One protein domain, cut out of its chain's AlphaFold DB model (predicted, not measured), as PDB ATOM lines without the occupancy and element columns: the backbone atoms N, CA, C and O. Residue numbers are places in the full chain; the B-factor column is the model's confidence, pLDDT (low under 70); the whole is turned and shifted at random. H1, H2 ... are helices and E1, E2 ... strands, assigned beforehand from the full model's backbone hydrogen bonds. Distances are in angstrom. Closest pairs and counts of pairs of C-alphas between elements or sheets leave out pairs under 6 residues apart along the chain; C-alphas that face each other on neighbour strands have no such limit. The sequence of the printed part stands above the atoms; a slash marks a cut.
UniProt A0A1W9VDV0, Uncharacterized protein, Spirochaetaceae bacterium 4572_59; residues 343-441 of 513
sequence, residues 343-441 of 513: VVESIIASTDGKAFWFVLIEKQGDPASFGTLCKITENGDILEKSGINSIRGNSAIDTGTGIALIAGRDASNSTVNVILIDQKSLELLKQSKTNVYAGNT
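Overview. This is residues 343 to 441 of the 513 residues of an uncharacterized protein of Spirochaetaceae bacterium 4572_59 (UniProt A0A1W9VDV0). Two small antiparallel sheets of three strands each, E1 E2 E3 and E4 E5 E6, make an elongated body, with a long link winding between them and a short helix, H1, at one end of the long axis. The sheets come near each other through E2 and E4, and short pairings tie the long link to both of these strands. The printed part has 99 residues with one named helix and six named strands, in the order H1 E1 E2 E3 E4 E5 E6; the class is mostly strand, though under half of the residues are in named elements. Each sheet is a meander, each strand the antiparallel neighbour of the one before, with the orders E1 - E2 - E3 and E4 - E5 - E6. The whole is compact, with a radius of gyration of the C-alphas of 14.2 A, and spans 47 by 27 by 20 A.

Along the chain. H1 is residues 343 to 350, beginning at C-alpha 343 (23.738, -41.813, 59.678). E1, residues 356 to 363, is the longest strand, 21.6 A from first to last C-alpha. E2, residues 370 to 376, is 18.2 A long, and E3 is residues 382 to 385. E4, residues 403 to 407, begins at C-alpha 403 (32.828, -51.829, 37.082) and is 11.8 A long. E5, residues 417 to 421, is 12.4 A long. E6, residues 428 to 431, ends at C-alpha 431 (35.310, -47.877, 26.645).

Arrangement. E1 and E2 are a hairpin at 150 degrees, with N 358 and O 374 2.9 A apart, within hydrogen-bond range. E2 and E3 are a hairpin at 133 degrees, with N 375 and O 384 at 2.8 A. H1 only just is on this sheet, with 5 pairs of C-alphas within 10 A, and only grazes it with residues 344 to 348; its closest C-alpha pair with E3 is Val 344 and Leu 383, 7.3 A. In H1 every O i to N i+4 pair is within hydrogen-bond range. E2 and E4 are near each other, with 6 pairs of C-alphas within 10 A. E4 and E5 are a hairpin at 145 degrees, with N 405 and O 419 at 2.9 A. E5 and E6 are a hairpin at 154 degrees, with N 420 and O 430 at 2.8 A. E1 and E4 are only just apart, their closest C-alphas 8.2 A from each other.

Size, cuts and confidence. The C-alphas farthest apart are those of Ser 350 and Ser 412, 47.9 A. The printed part has no cut. The link from E3 to E4, residues 386 to 402, is long; residues 391 to 392 pair antiparallel with residues 370 to 371 of E2, and residues 397 to 398 with residues 403 to 404 of E4. The mean pLDDT of the printed part is 80.9, and residues 343 to 354 and 410 to 414 are under 70.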
ATOM      1  N   VAL A 343      23.625 -40.370  59.483       53.66
ATOM      2  CA  VAL A 343      23.738 -41.813  59.678       53.66
ATOM      3  C   VAL A 343      24.528 -42.437  58.531       53.66
ATOM      4  O   VAL A 343      25.296 -43.342  58.825       53.66
ATOM      5  N   VAL A 344      24.475 -41.930  57.294       52.94
ATOM      6  CA  VAL A 344      25.297 -42.396  56.158       52.94
ATOM      7  C   VAL A 344      26.781 -42.176  56.431       52.94
ATOM      8  O   VAL A 344      27.572 -43.088  56.221       52.94
ATOM      9  N   GLU A 345      27.176 -41.039  57.004       49.41
ATOM     10  CA  GLU A 345      28.568 -40.796  57.411       49.41
ATOM     11  C   GLU A 345      29.003 -41.755  58.536       49.41
ATOM     12  O   GLU A 345      30.104 -42.310  58.510       49.41
ATOM     13  N   SER A 346      28.105 -42.035  59.491       51.03
ATOM     14  CA  SER A 346      28.339 -43.009  60.563       51.03
ATOM     15  C   SER A 346      28.288 -44.468  60.091       51.03
ATOM     16  O   SER A 346      28.996 -45.294  60.654       51.03
ATOM     17  N   ILE A 347      27.499 -44.796  59.062       52.22
ATOM     18  CA  ILE A 347      27.405 -46.101  58.402       52.22
ATOM     19  C   ILE A 347      28.672 -46.281  57.589       52.22
ATOM     20  O   ILE A 347      29.386 -47.208  57.890       52.22
ATOM     21  N   ILE A 348      29.065 -45.361  56.708       51.38
ATOM     22  CA  ILE A 348      30.343 -45.406  55.973       51.38
ATOM     23  C   ILE A 348      31.543 -45.544  56.931       51.38
ATOM     24  O   ILE A 348      32.486 -46.275  56.629       51.38
ATOM     25  N   ALA A 349      31.506 -44.893  58.100       50.75
ATOM     26  CA  ALA A 349      32.556 -44.989  59.120       50.75
ATOM     27  C   ALA A 349      32.466 -46.232  60.037       50.75
ATOM     28  O   ALA A 349      33.468 -46.599  60.651       50.75
ATOM     29  N   SER A 350      31.297 -46.874  60.165       50.06
ATOM     30  CA  SER A 350      31.072 -48.067  61.011       50.06
ATOM     31  C   SER A 350      30.892 -49.363  60.221       50.06
ATOM     32  O   SER A 350      31.029 -50.454  60.782       50.06
ATOM     33  N   THR A 351      30.650 -49.273  58.917       45.50
ATOM     34  CA  THR A 351      30.639 -50.382  57.986       45.50
ATOM     35  C   THR A 351      32.062 -50.633  57.527       45.50
ATOM     36  O   THR A 351      32.466 -50.288  56.423       45.50
ATOM     37  N   ASP A 352      32.721 -51.484  58.301       50.47
ATOM     38  CA  ASP A 352      33.444 -52.645  57.756       50.47
ATOM     39  C   ASP A 352      32.474 -53.607  56.989       50.47
ATOM     40  O   ASP A 352      32.640 -54.825  56.959       50.47
ATOM     41  N   GLY A 353      31.380 -53.076  56.430       52.56
ATOM     42  CA  GLY A 353      30.132 -53.734  56.055       52.56
ATOM     43  C   GLY A 353      29.856 -53.507  54.576       52.56
ATOM     44  O   GLY A 353      30.057 -52.422  54.040       52.56
ATOM     45  N   LYS A 354      29.494 -54.588  53.899       67.94
ATOM     46  CA  LYS A 354      29.575 -54.721  52.449       67.94
ATOM     47  C   LYS A 354      28.687 -53.693  51.742       67.94
ATOM     48  O   LYS A 354      27.488 -53.629  51.994       67.94
ATOM     49  N   ALA A 355      29.288 -52.927  50.836       80.25
ATOM     50  CA  ALA A 355      28.568 -52.162  49.829       80.25
ATOM     51  C   ALA A 355      28.508 -52.972  48.531       80.25
ATOM     52  O   ALA A 355      29.410 -53.768  48.252       80.25
ATOM     53  N   PHE A 356      27.462 -52.757  47.742       86.38
ATOM     54  CA  PHE A 356      27.243 -53.465  46.485       86.38
ATOM     55  C   PHE A 356      26.987 -52.481  45.358       86.38
ATOM     56  O   PHE A 356      26.463 -51.388  45.568       86.38
ATOM     57  N   TRP A 357      27.349 -52.899  44.155       90.94
ATOM     58  CA  TRP A 357      27.035 -52.191  42.927       90.94
ATOM     59  C   TRP A 357      25.651 -52.600  42.448       90.94
ATOM     60  O   TRP A 357      25.341 -53.791  42.381       90.94
ATOM     61  N   PHE A 358      24.822 -51.616  42.131       91.50
ATOM     62  CA  PHE A 358      23.454 -51.828  41.686       91.50
ATOM     63  C   PHE A 358      23.129 -50.879  40.539       91.50
ATOM     64  O   PHE A 358      23.400 -49.688  40.638       91.50
ATOM     65  N   VAL A 359      22.533 -51.390  39.462       92.56
ATOM     66  CA  VAL A 359      22.027 -50.545  38.373       92.56
ATOM     67  C   VAL A 359      20.573 -50.200  38.674       92.56
ATOM     68  O   VAL A 359      19.703 -51.074  38.642       92.56
ATOM     69  N   LEU A 360      20.310 -48.938  39.003       90.06
ATOM     70  CA  LEU A 360      18.961 -48.425  39.210       90.06
ATOM     71  C   LEU A 360      18.341 -48.103  37.850       90.06
ATOM     72  O   LEU A 360      18.842 -47.232  37.152       90.06
ATOM     73  N   ILE A 361      17.269 -48.804  37.478       89.81
ATOM     74  CA  ILE A 361      16.537 -48.542  36.231       89.81
ATOM     75  C   ILE A 361      15.679 -47.290  36.392       89.81
ATOM     76  O   ILE A 361      14.897 -47.201  37.339       89.81
ATOM     77  N   GLU A 362      15.803 -46.360  35.448       80.81
ATOM     78  CA  GLU A 362      15.160 -45.042  35.509       80.81
ATOM     79  C   GLU A 362      14.227 -44.793  34.323       80.81
ATOM     80  O   GLU A 362      13.137 -44.257  34.513       80.81
ATOM     81  N   LYS A 363      14.595 -45.243  33.115       81.88
ATOM     82  CA  LYS A 363      13.800 -45.046  31.891       81.88
ATOM     83  C   LYS A 363      13.642 -46.366  31.144       81.88
ATOM     84  O   LYS A 363      14.589 -47.145  31.010       81.88
ATOM     85  N   GLN A 364      12.433 -46.645  30.661       84.94
ATOM     86  CA  GLN A 364      12.200 -47.805  29.802       84.94
ATOM     87  C   GLN A 364      12.940 -47.611  28.471       84.94
ATOM     88  O   GLN A 364      13.076 -46.495  27.982       84.94
ATOM     89  N   GLY A 365      13.425 -48.701  27.887       80.81
ATOM     90  CA  GLY A 365      14.153 -48.678  26.625       80.81
ATOM     91  C   GLY A 365      14.056 -50.023  25.919       80.81
ATOM     92  O   GLY A 365      13.799 -51.046  26.559       80.81
ATOM     93  N   ASP A 366      14.262 -49.990  24.608       80.38
ATOM     94  CA  ASP A 366      14.278 -51.136  23.700       80.38
ATOM     95  C   ASP A 366      15.659 -51.165  23.016       80.38
ATOM     96  O   ASP A 366      16.163 -50.098  22.649       80.38
ATOM     97  N   PRO A 367      16.358 -52.311  22.923       84.56
ATOM     98  CA  PRO A 367      16.055 -53.625  23.515       84.56
ATOM     99  C   PRO A 367      16.258 -53.722  25.038       84.56
ATOM    100  O   PRO A 367      15.891 -54.727  25.645       84.56
ATOM    101  N   ALA A 368      16.836 -52.704  25.685       86.38
ATOM    102  CA  ALA A 368      17.017 -52.678  27.137       86.38
ATOM    103  C   ALA A 368      16.754 -51.298  27.741       86.38
ATOM    104  O   ALA A 368      17.045 -50.265  27.131       86.38
ATOM    105  N   SER A 369      16.251 -51.317  28.980       88.62
ATOM    106  CA  SER A 369      16.014 -50.122  29.796       88.62
ATOM    107  C   SER A 369      17.312 -49.401  30.150       88.62
ATOM    108  O   SER A 369      18.375 -50.025  30.200       88.62
ATOM    109  N   PHE A 370      17.188 -48.103  30.405       85.56
ATOM    110  CA  PHE A 370      18.266 -47.224  30.831       85.56
ATOM    111  C   PHE A 370      18.286 -47.092  32.353       85.56
ATOM    112  O   PHE A 370      17.236 -47.048  33.008       85.56
ATOM    113  N   GLY A 371      19.481 -47.008  32.914       89.25
ATOM    114  CA  GLY A 371      19.676 -46.843  34.340       89.25
ATOM    115  C   GLY A 371      20.996 -46.186  34.698       89.25
ATOM    116  O   GLY A 371      21.812 -45.852  33.840       89.25
ATOM    117  N   THR A 372      21.207 -46.056  36.000       89.81
ATOM    118  CA  THR A 372      22.386 -45.427  36.591       89.81
ATOM    119  C   THR A 372      23.069 -46.374  37.577       89.81
ATOM    120  O   THR A 372      22.402 -47.127  38.291       89.81
ATOM    121  N   LEU A 373      24.405 -46.348  37.638       92.81
ATOM    122  CA  LEU A 373      25.161 -47.131  38.609       92.81
ATOM    123  C   LEU A 373      25.077 -46.452  39.978       92.81
ATOM    124  O   LEU A 373      25.476 -45.302  40.157       92.81
ATOM    125  N   CYS A 374      24.618 -47.213  40.959       90.06
ATOM    126  CA  CYS A 374      24.539 -46.822  42.352       90.06
ATOM    127  C   CYS A 374      25.416 -47.738  43.205       90.06
ATOM    128  O   CYS A 374      25.468 -48.957  43.012       90.06
ATOM    129  N   LYS A 375      26.055 -47.154  44.212       88.62
ATOM    130  CA  LYS A 375      26.652 -47.885  45.326       88.62
ATOM    131  C   LYS A 375      25.633 -47.957  46.451       88.62
ATOM    132  O   LYS A 375      25.172 -46.914  46.906       88.62
ATOM    133  N   ILE A 376      25.282 -49.159  46.897       87.50
ATOM    134  CA  ILE A 376      24.210 -49.371  47.880       87.50
ATOM    135  C   ILE A 376      24.674 -50.147  49.115       87.50
ATOM    136  O   ILE A 376      25.641 -50.911  49.055       87.50
ATOM    137  N   THR A 377      23.966 -49.975  50.231       83.12
ATOM    138  CA  THR A 377      24.139 -50.772  51.460       83.12
ATOM    139  C   THR A 377      23.386 -52.109  51.384       83.12
ATOM    140  O   THR A 377      22.519 -52.300  50.532       83.12
ATOM    141  N   GLU A 378      23.655 -53.032  52.321       82.38
ATOM    142  CA  GLU A 378      22.858 -54.268  52.498       82.38
ATOM    143  C   GLU A 378      21.358 -53.997  52.732       82.38
ATOM    144  O   GLU A 378      20.528 -54.858  52.440       82.38
ATOM    145  N   ASN A 379      21.006 -52.810  53.234       81.38
ATOM    146  CA  ASN A 379      19.623 -52.416  53.500       81.38
ATOM    147  C   ASN A 379      18.948 -51.737  52.295       81.38
ATOM    148  O   ASN A 379      17.742 -51.498  52.341       81.38
ATOM    149  N   GLY A 380      19.698 -51.467  51.221       78.69
ATOM    150  CA  GLY A 380      19.198 -50.815  50.009       78.69
ATOM    151  C   GLY A 380      19.345 -49.293  49.985       78.69
ATOM    152  O   GLY A 380      18.818 -48.662  49.072       78.69
ATOM    153  N   ASP A 381      20.065 -48.696  50.937       79.50
ATOM    154  CA  ASP A 381      20.317 -47.251  50.946       79.50
ATOM    155  C   ASP A 381      21.352 -46.893  49.871       79.50
ATOM    156  O   ASP A 381      22.390 -47.551  49.769       79.50
ATOM    157  N   ILE A 382      21.086 -45.852  49.074       83.25
ATOM    158  CA  ILE A 382      22.004 -45.378  48.027       83.25
ATOM    159  C   ILE A 382      23.061 -44.469  48.656       83.25
ATOM    160  O   ILE A 382      22.741 -43.388  49.144       83.25
ATOM    161  N   LEU A 383      24.321 -44.896  48.597       80.69
ATOM    162  CA  LEU A 383      25.480 -44.160  49.100       80.69
ATOM    163  C   LEU A 383      25.997 -43.143  48.082       80.69
ATOM    164  O   LEU A 383      26.259 -41.998  48.434       80.69
ATOM    165  N   GLU A 384      26.174 -43.576  46.833       82.94
ATOM    166  CA  GLU A 384      26.708 -42.757  45.741       82.94
ATOM    167  C   GLU A 384      26.068 -43.169  44.412       82.94
ATOM    168  O   GLU A 384      25.740 -44.344  44.216       82.94
ATOM    169  N   LYS A 385      25.893 -42.204  43.509       87.44
ATOM    170  CA  LYS A 385      25.316 -42.376  42.171       87.44
ATOM    171  C   LYS A 385      26.283 -41.843  41.108       87.44
ATOM    172  O   LYS A 385      26.877 -40.784  41.310       87.44
ATOM    173  N   SER A 386      26.451 -42.572  40.003       89.31
ATOM    174  CA  SER A 386      27.261 -42.131  38.857       89.31
ATOM    175  C   SER A 386      26.542 -41.065  38.026       89.31
ATOM    176  O   SER A 386      25.319 -41.090  37.931       89.31
ATOM    177  N   GLY A 387      27.289 -40.202  37.332       80.94
ATOM    178  CA  GLY A 387      26.721 -39.271  36.340       80.94
ATOM    179  C   GLY A 387      26.236 -39.933  35.041       80.94
ATOM    180  O   GLY A 387      25.549 -39.301  34.247       80.94
ATOM    181  N   ILE A 388      26.572 -41.209  34.818       83.62
ATOM    182  CA  ILE A 388      26.174 -41.976  33.629       83.62
ATOM    183  C   ILE A 388      24.808 -42.624  33.863       83.62
ATOM    184  O   ILE A 388      24.707 -43.538  34.682       83.62
ATOM    185  N   ASN A 389      23.790 -42.211  33.105       81.56
ATOM    186  CA  ASN A 389      22.438 -42.791  33.160       81.56
ATOM    187  C   ASN A 389      22.021 -43.536  31.876       81.56
ATOM    188  O   ASN A 389      20.888 -43.994  31.734       81.56
ATOM    189  N   SER A 390      22.937 -43.643  30.916       85.06
ATOM    190  CA  SER A 390      22.731 -44.377  29.670       85.06
ATOM    191  C   SER A 390      23.116 -45.854  29.804       85.06
ATOM    192  O   SER A 390      23.315 -46.530  28.792       85.06
ATOM    193  N   ILE A 391      23.240 -46.372  31.036       90.12
ATOM    194  CA  ILE A 391      23.581 -47.775  31.290       90.12
ATOM    195  C   ILE A 391      22.412 -48.640  30.841       90.12
ATOM    196  O   ILE A 391      21.275 -48.435  31.257       90.12
ATOM    197  N   ARG A 392      22.699 -49.622  29.993       89.62
ATOM    198  CA  ARG A 392      21.728 -50.554  29.436       89.62
ATOM    199  C   ARG A 392      21.607 -51.798  30.303       89.62
ATOM    200  O   ARG A 392      22.598 -52.415  30.698       89.62
ATOM    201  N   GLY A 393      20.364 -52.206  30.531       86.00
ATOM    202  CA  GLY A 393      20.053 -53.418  31.278       86.00
ATOM    203  C   GLY A 393      20.375 -53.274  32.764       86.00
ATOM    204  O   GLY A 393      20.308 -52.191  33.331       86.00
ATOM    205  N   ASN A 394      20.676 -54.392  33.420       86.00
ATOM    206  CA  ASN A 394      20.835 -54.461  34.878       86.00
ATOM    207  C   ASN A 394      22.150 -55.125  35.324       86.00
ATOM    208  O   ASN A 394      22.301 -55.478  36.494       86.00
ATOM    209  N   SER A 395      23.080 -55.348  34.394       85.94
ATOM    210  CA  SER A 395      24.326 -56.069  34.654       85.94
ATOM    211  C   SER A 395      25.449 -55.102  35.009       85.94
ATOM    212  O   SER A 395      25.841 -54.304  34.169       85.94
ATOM    213  N   ALA A 396      26.003 -55.235  36.215       91.19
ATOM    214  CA  ALA A 396      27.223 -54.564  36.657       91.19
ATOM    215  C   ALA A 396      28.241 -55.619  37.102       91.19
ATOM    216  O   ALA A 396      27.981 -56.371  38.045       91.19
ATOM    217  N   ILE A 397      29.387 -55.699  36.422       92.25
ATOM    218  CA  ILE A 397      30.421 -56.699  36.706       92.25
ATOM    219  C   ILE A 397      31.630 -56.022  37.343       92.25
ATOM    220  O   ILE A 397      32.321 -55.239  36.700       92.25
ATOM    221  N   ASP A 398      31.915 -56.364  38.597       90.94
ATOM    222  CA  ASP A 398      33.156 -55.955  39.254       90.94
ATOM    223  C   ASP A 398      34.337 -56.756  38.687       90.94
ATOM    224  O   ASP A 398      34.422 -57.979  38.846       90.94
ATOM    225  N   THR A 399      35.242 -56.064  38.000       89.25
ATOM    226  CA  THR A 399      36.442 -56.658  37.401       89.25
ATOM    227  C   THR A 399      37.664 -56.577  38.324       89.25
ATOM    228  O   THR A 399      38.728 -57.110  38.006       89.25
ATOM    229  N   GLY A 400      37.551 -55.900  39.467       85.25
ATOM    230  CA  GLY A 400      38.657 -55.537  40.349       85.25
ATOM    231  C   GLY A 400      39.472 -54.323  39.883       85.25
ATOM    232  O   GLY A 400      40.116 -53.691  40.718       85.25
ATOM    233  N   THR A 401      39.444 -53.975  38.590       83.94
ATOM    234  CA  THR A 401      40.012 -52.719  38.054       83.94
ATOM    235  C   THR A 401      38.959 -51.623  37.900       83.94
ATOM    236  O   THR A 401      39.291 -50.446  37.986       83.94
ATOM    237  N   GLY A 402      37.692 -52.003  37.737       91.06
ATOM    238  CA  GLY A 402      36.547 -51.108  37.647       91.06
ATOM    239  C   GLY A 402      35.237 -51.893  37.622       91.06
ATOM    240  O   GLY A 402      35.214 -53.096  37.896       91.06
ATOM    241  N   ILE A 403      34.142 -51.212  37.296       93.81
ATOM    242  CA  ILE A 403      32.828 -51.829  37.082       93.81
ATOM    243  C   ILE A 403      32.524 -51.825  35.590       93.81
ATOM    244  O   ILE A 403      32.382 -50.762  34.989       93.81
ATOM    245  N   ALA A 404      32.462 -53.016  34.992       93.88
ATOM    246  CA  ALA A 404      32.121 -53.199  33.591       93.88
ATOM    247  C   ALA A 404      30.598 -53.219  33.402       93.88
ATOM    248  O   ALA A 404      29.886 -53.985  34.063       93.88
ATOM    249  N   LEU A 405      30.116 -52.366  32.501       93.56
ATOM    250  CA  LEU A 405      28.702 -52.112  32.208       93.56
ATOM    251  C   LEU A 405      28.522 -51.959  30.697       93.56
ATOM    252  O   LEU A 405      29.485 -51.685  29.985       93.56
ATOM    253  N   ILE A 406      27.295 -52.091  30.204       91.88
ATOM    254  CA  ILE A 406      26.942 -51.683  28.839       91.88
ATOM    255  C   ILE A 406      26.296 -50.307  28.940       91.88
ATOM    256  O   ILE A 406      25.401 -50.130  29.760       91.88
ATOM    257  N   ALA A 407      26.737 -49.339  28.145       89.38
ATOM    258  CA  ALA A 407      26.160 -48.002  28.127       89.38
ATOM    259  C   ALA A 407      26.141 -47.421  26.713       89.38
ATOM    260  O   ALA A 407      26.928 -47.824  25.856       89.38
ATOM    261  N   GLY A 408      25.232 -46.478  26.488       84.75
ATOM    262  CA  GLY A 408      25.087 -45.763  25.224       84.75
ATOM    263  C   GLY A 408      23.673 -45.830  24.655       84.75
ATOM    264  O   GLY A 408      22.815 -46.606  25.100       84.75
ATOM    265  N   ARG A 409      23.430 -44.996  23.648       76.88
ATOM    266  CA  ARG A 409      22.207 -45.001  22.841       76.88
ATOM    267  C   ARG A 409      22.463 -45.788  21.553       76.88
ATOM    268  O   ARG A 409      23.605 -45.976  21.156       76.88
ATOM    269  N   ASP A 410      21.391 -46.353  21.005       66.56
ATOM    270  CA  ASP A 410      21.420 -47.083  19.732       66.56
ATOM    271  C   ASP A 410      20.760 -46.169  18.691       66.56
ATOM    272  O   ASP A 410      19.596 -46.342  18.341       66.56
ATOM    273  N   ALA A 411      21.472 -45.099  18.344       60.97
ATOM    274  CA  ALA A 411      21.103 -44.095  17.343       60.97
ATOM    275  C   ALA A 411      22.262 -43.937  16.349       60.97
ATOM    276  O   ALA A 411      23.384 -44.341  16.649       60.97
ATOM    277  N   SER A 412      22.013 -43.355  15.183       46.25
ATOM    278  CA  SER A 412      22.909 -43.365  14.014       46.25
ATOM    279  C   SER A 412      24.329 -42.838  14.280       46.25
ATOM    280  O   SER A 412      25.274 -43.395  13.722       46.25
ATOM    281  N   ASN A 413      24.497 -41.894  15.217       48.03
ATOM    282  CA  ASN A 413      25.800 -41.390  15.689       48.03
ATOM    283  C   ASN A 413      26.135 -41.711  17.154       48.03
ATOM    284  O   ASN A 413      27.057 -41.144  17.737       48.03
ATOM    285  N   SER A 414      25.430 -42.661  17.762       62.03
ATOM    286  CA  SER A 414      25.749 -43.150  19.103       62.03
ATOM    287  C   SER A 414      26.093 -44.631  19.058       62.03
ATOM    288  O   SER A 414      25.494 -45.429  18.339       62.03
ATOM    289  N   THR A 415      27.109 -45.015  19.817       74.69
ATOM    290  CA  THR A 415      27.505 -46.412  19.926       74.69
ATOM    291  C   THR A 415      27.130 -46.941  21.291       74.69
ATOM    292  O   THR A 415      27.339 -46.296  22.320       74.69
ATOM    293  N   VAL A 416      26.608 -48.163  21.310       86.75
ATOM    294  CA  VAL A 416      26.456 -48.898  22.554       86.75
ATOM    295  C   VAL A 416      27.751 -49.649  22.788       86.75
ATOM    296  O   VAL A 416      28.184 -50.464  21.977       86.75
ATOM    297  N   ASN A 417      28.427 -49.357  23.886       89.81
ATOM    298  CA  ASN A 417      29.721 -49.945  24.185       89.81
ATOM    299  C   ASN A 417      29.737 -50.542  25.577       89.81
ATOM    300  O   ASN A 417      28.931 -50.225  26.451       89.81
ATOM    301  N   VAL A 418      30.717 -51.408  25.781       91.00
ATOM    302  CA  VAL A 418      31.098 -51.809  27.124       91.00
ATOM    303  C   VAL A 418      31.961 -50.695  27.681       91.00
ATOM    304  O   VAL A 418      32.943 -50.297  27.049       91.00
ATOM    305  N   ILE A 419      31.602 -50.205  28.855       91.94
ATOM    306  CA  ILE A 419      32.357 -49.197  29.583       91.94
ATOM    307  C   ILE A 419      32.891 -49.784  30.881       91.94
ATOM    308  O   ILE A 419      32.292 -50.689  31.461       91.94
ATOM    309  N   LEU A 420      34.031 -49.271  31.325       92.94
ATOM    310  CA  LEU A 420      34.639 -49.572  32.609       92.94
ATOM    311  C   LEU A 420      34.618 -48.293  33.438       92.94
ATOM    312  O   LEU A 420      35.188 -47.288  33.016       92.94
ATOM    313  N   ILE A 421      33.965 -48.334  34.594       91.75
ATOM    314  CA  ILE A 421      33.829 -47.196  35.511       91.75
ATOM    315  C   ILE A 421      34.757 -47.370  36.720       91.75
ATOM    316  O   ILE A 421      34.907 -48.483  37.232       91.75
ATOM    317  N   ASP A 422      35.363 -46.283  37.199       89.88
ATOM    318  CA  ASP A 422      36.163 -46.287  38.428       89.88
ATOM    319  C   ASP A 422      35.287 -46.487  39.670       89.88
ATOM    320  O   ASP A 422      34.252 -45.852  39.848       89.88
ATOM    321  N   GLN A 423      35.733 -47.340  40.589       87.06
ATOM    322  CA  GLN A 423      34.972 -47.691  41.792       87.06
ATOM    323  C   GLN A 423      34.897 -46.577  42.847       87.06
ATOM    324  O   GLN A 423      34.176 -46.722  43.840       87.06
ATOM    325  N   LYS A 424      35.694 -45.514  42.707       82.94
ATOM    326  CA  LYS A 424      35.752 -44.395  43.650       82.94
ATOM    327  C   LYS A 424      35.176 -43.124  43.051       82.94
ATOM    328  O   LYS A 424      34.400 -42.474  43.736       82.94
ATOM    329  N   SER A 425      35.571 -42.753  41.833       79.88
ATOM    330  CA  SER A 425      35.046 -41.539  41.195       79.88
ATOM    331  C   SER A 425      33.706 -41.763  40.501       79.88
ATOM    332  O   SER A 425      32.980 -40.800  40.286       79.88
ATOM    333  N   LEU A 426      33.356 -43.015  40.177       83.19
ATOM    334  CA  LEU A 426      32.204 -43.355  39.336       83.19
ATOM    335  C   LEU A 426      32.258 -42.713  37.939       83.19
ATOM    336  O   LEU A 426      31.231 -42.578  37.272       83.19
ATOM    337  N   GLU A 427      33.463 -42.363  37.484       82.69
ATOM    338  CA  GLU A 427      33.728 -41.821  36.153       82.69
ATOM    339  C   GLU A 427      34.202 -42.913  35.186       82.69
ATOM    340  O   GLU A 427      34.711 -43.966  35.585       82.69
ATOM    341  N   LEU A 428      34.056 -42.642  33.889       85.81
ATOM    342  CA  LEU A 428      34.517 -43.518  32.819       85.81
ATOM    343  C   LEU A 428      36.051 -43.648  32.836       85.81
ATOM    344  O   LEU A 428      36.771 -42.676  32.631       85.81
ATOM    345  N   LEU A 429      36.556 -44.870  33.009       87.06
ATOM    346  CA  LEU A 429      37.976 -45.200  32.855       87.06
ATOM    347  C   LEU A 429      38.324 -45.561  31.413       87.06
ATOM    348  O   LEU A 429      39.385 -45.193  30.906       87.06
ATOM    349  N   LYS A 430      37.472 -46.367  30.773       88.56
ATOM    350  CA  LYS A 430      37.724 -46.921  29.439       88.56
ATOM    351  C   LYS A 430      36.422 -47.353  28.781       88.56
ATOM    352  O   LYS A 430      35.508 -47.807  29.461       88.56
ATOM    353  N   GLN A 431      36.384 -47.305  27.454       89.81
ATOM    354  CA  GLN A 431      35.310 -47.877  26.645       89.81
ATOM    355  C   GLN A 431      35.862 -48.845  25.596       89.81
ATOM    356  O   GLN A 431      36.986 -48.686  25.105       89.81
ATOM    357  N   SER A 432      35.077 -49.863  25.248       87.62
ATOM    358  CA  SER A 432      35.387 -50.773  24.147       87.62
ATOM    359  C   SER A 432      35.341 -50.037  22.807       87.62
ATOM    360  O   SER A 432      34.474 -49.198  22.597       87.62
ATOM    361  N   LYS A 433      36.210 -50.406  21.860       84.12
ATOM    362  CA  LYS A 433      36.228 -49.814  20.507       84.12
ATOM    363  C   LYS A 433      35.123 -50.327  19.582       84.12
ATOM    364  O   LYS A 433      34.940 -49.793  18.495       84.12
ATOM    365  N   THR A 434      34.455 -51.408  19.965       84.06
ATOM    366  CA  THR A 434      33.489 -52.105  19.118       84.06
ATOM    367  C   THR A 434      32.096 -51.931  19.700       84.06
ATOM    368  O   THR A 434      31.912 -52.073  20.909       84.06
ATOM    369  N   ASN A 435      31.125 -51.618  18.839       88.12
ATOM    370  CA  ASN A 435      29.718 -51.532  19.219       88.12
ATOM    371  C   ASN A 435      29.219 -52.914  19.688       88.12
ATOM    372  O   ASN A 435      29.603 -53.951  19.129       88.12
ATOM    373  N   VAL A 436      28.386 -52.939  20.718       90.50
ATOM    374  CA  VAL A 436      27.804 -54.143  21.311       90.50
ATOM    375  C   VAL A 436      26.290 -54.078  21.269       90.50
ATOM    376  O   VAL A 436      25.693 -53.013  21.193       90.50
ATOM    377  N   TYR A 437      25.645 -55.238  21.307       89.44
ATOM    378  CA  TYR A 437      24.188 -55.272  21.308       89.44
ATOM    379  C   TYR A 437      23.631 -54.662  22.607       89.44
ATOM    380  O   TYR A 437      24.072 -55.028  23.695       89.44
ATOM    381  N   ALA A 438      22.653 -53.759  22.512       85.94
ATOM    382  CA  ALA A 438      22.128 -53.037  23.675       85.94
ATOM    383  C   ALA A 438      21.347 -53.917  24.666       85.94
ATOM    384  O   ALA A 438      21.328 -53.624  25.858       85.94
ATOM    385  N   GLY A 439      20.736 -55.011  24.194       84.62
ATOM    386  CA  GLY A 439      19.958 -55.955  25.014       84.62
ATOM    387  C   GLY A 439      20.803 -57.019  25.715       84.62
ATOM    388  O   GLY A 439      20.286 -57.959  26.313       84.62
ATOM    389  N   ASN A 440      22.119 -56.919  25.589       82.38
ATOM    390  CA  ASN A 440      23.050 -57.969  25.949       82.38
ATOM    391  C   ASN A 440      23.225 -58.103  27.471       82.38
ATOM    392  O   ASN A 440      23.128 -57.141  28.229       82.38
ATOM    393  N   THR A 441      23.512 -59.323  27.921       84.00
ATOM    394  CA  THR A 441      23.896 -59.621  29.303       84.00
ATOM    395  C   THR A 441      25.398 -59.862  29.339       84.00
ATOM    396  O   THR A 441      25.901 -60.690  28.592       84.00
TER     397      THR A 441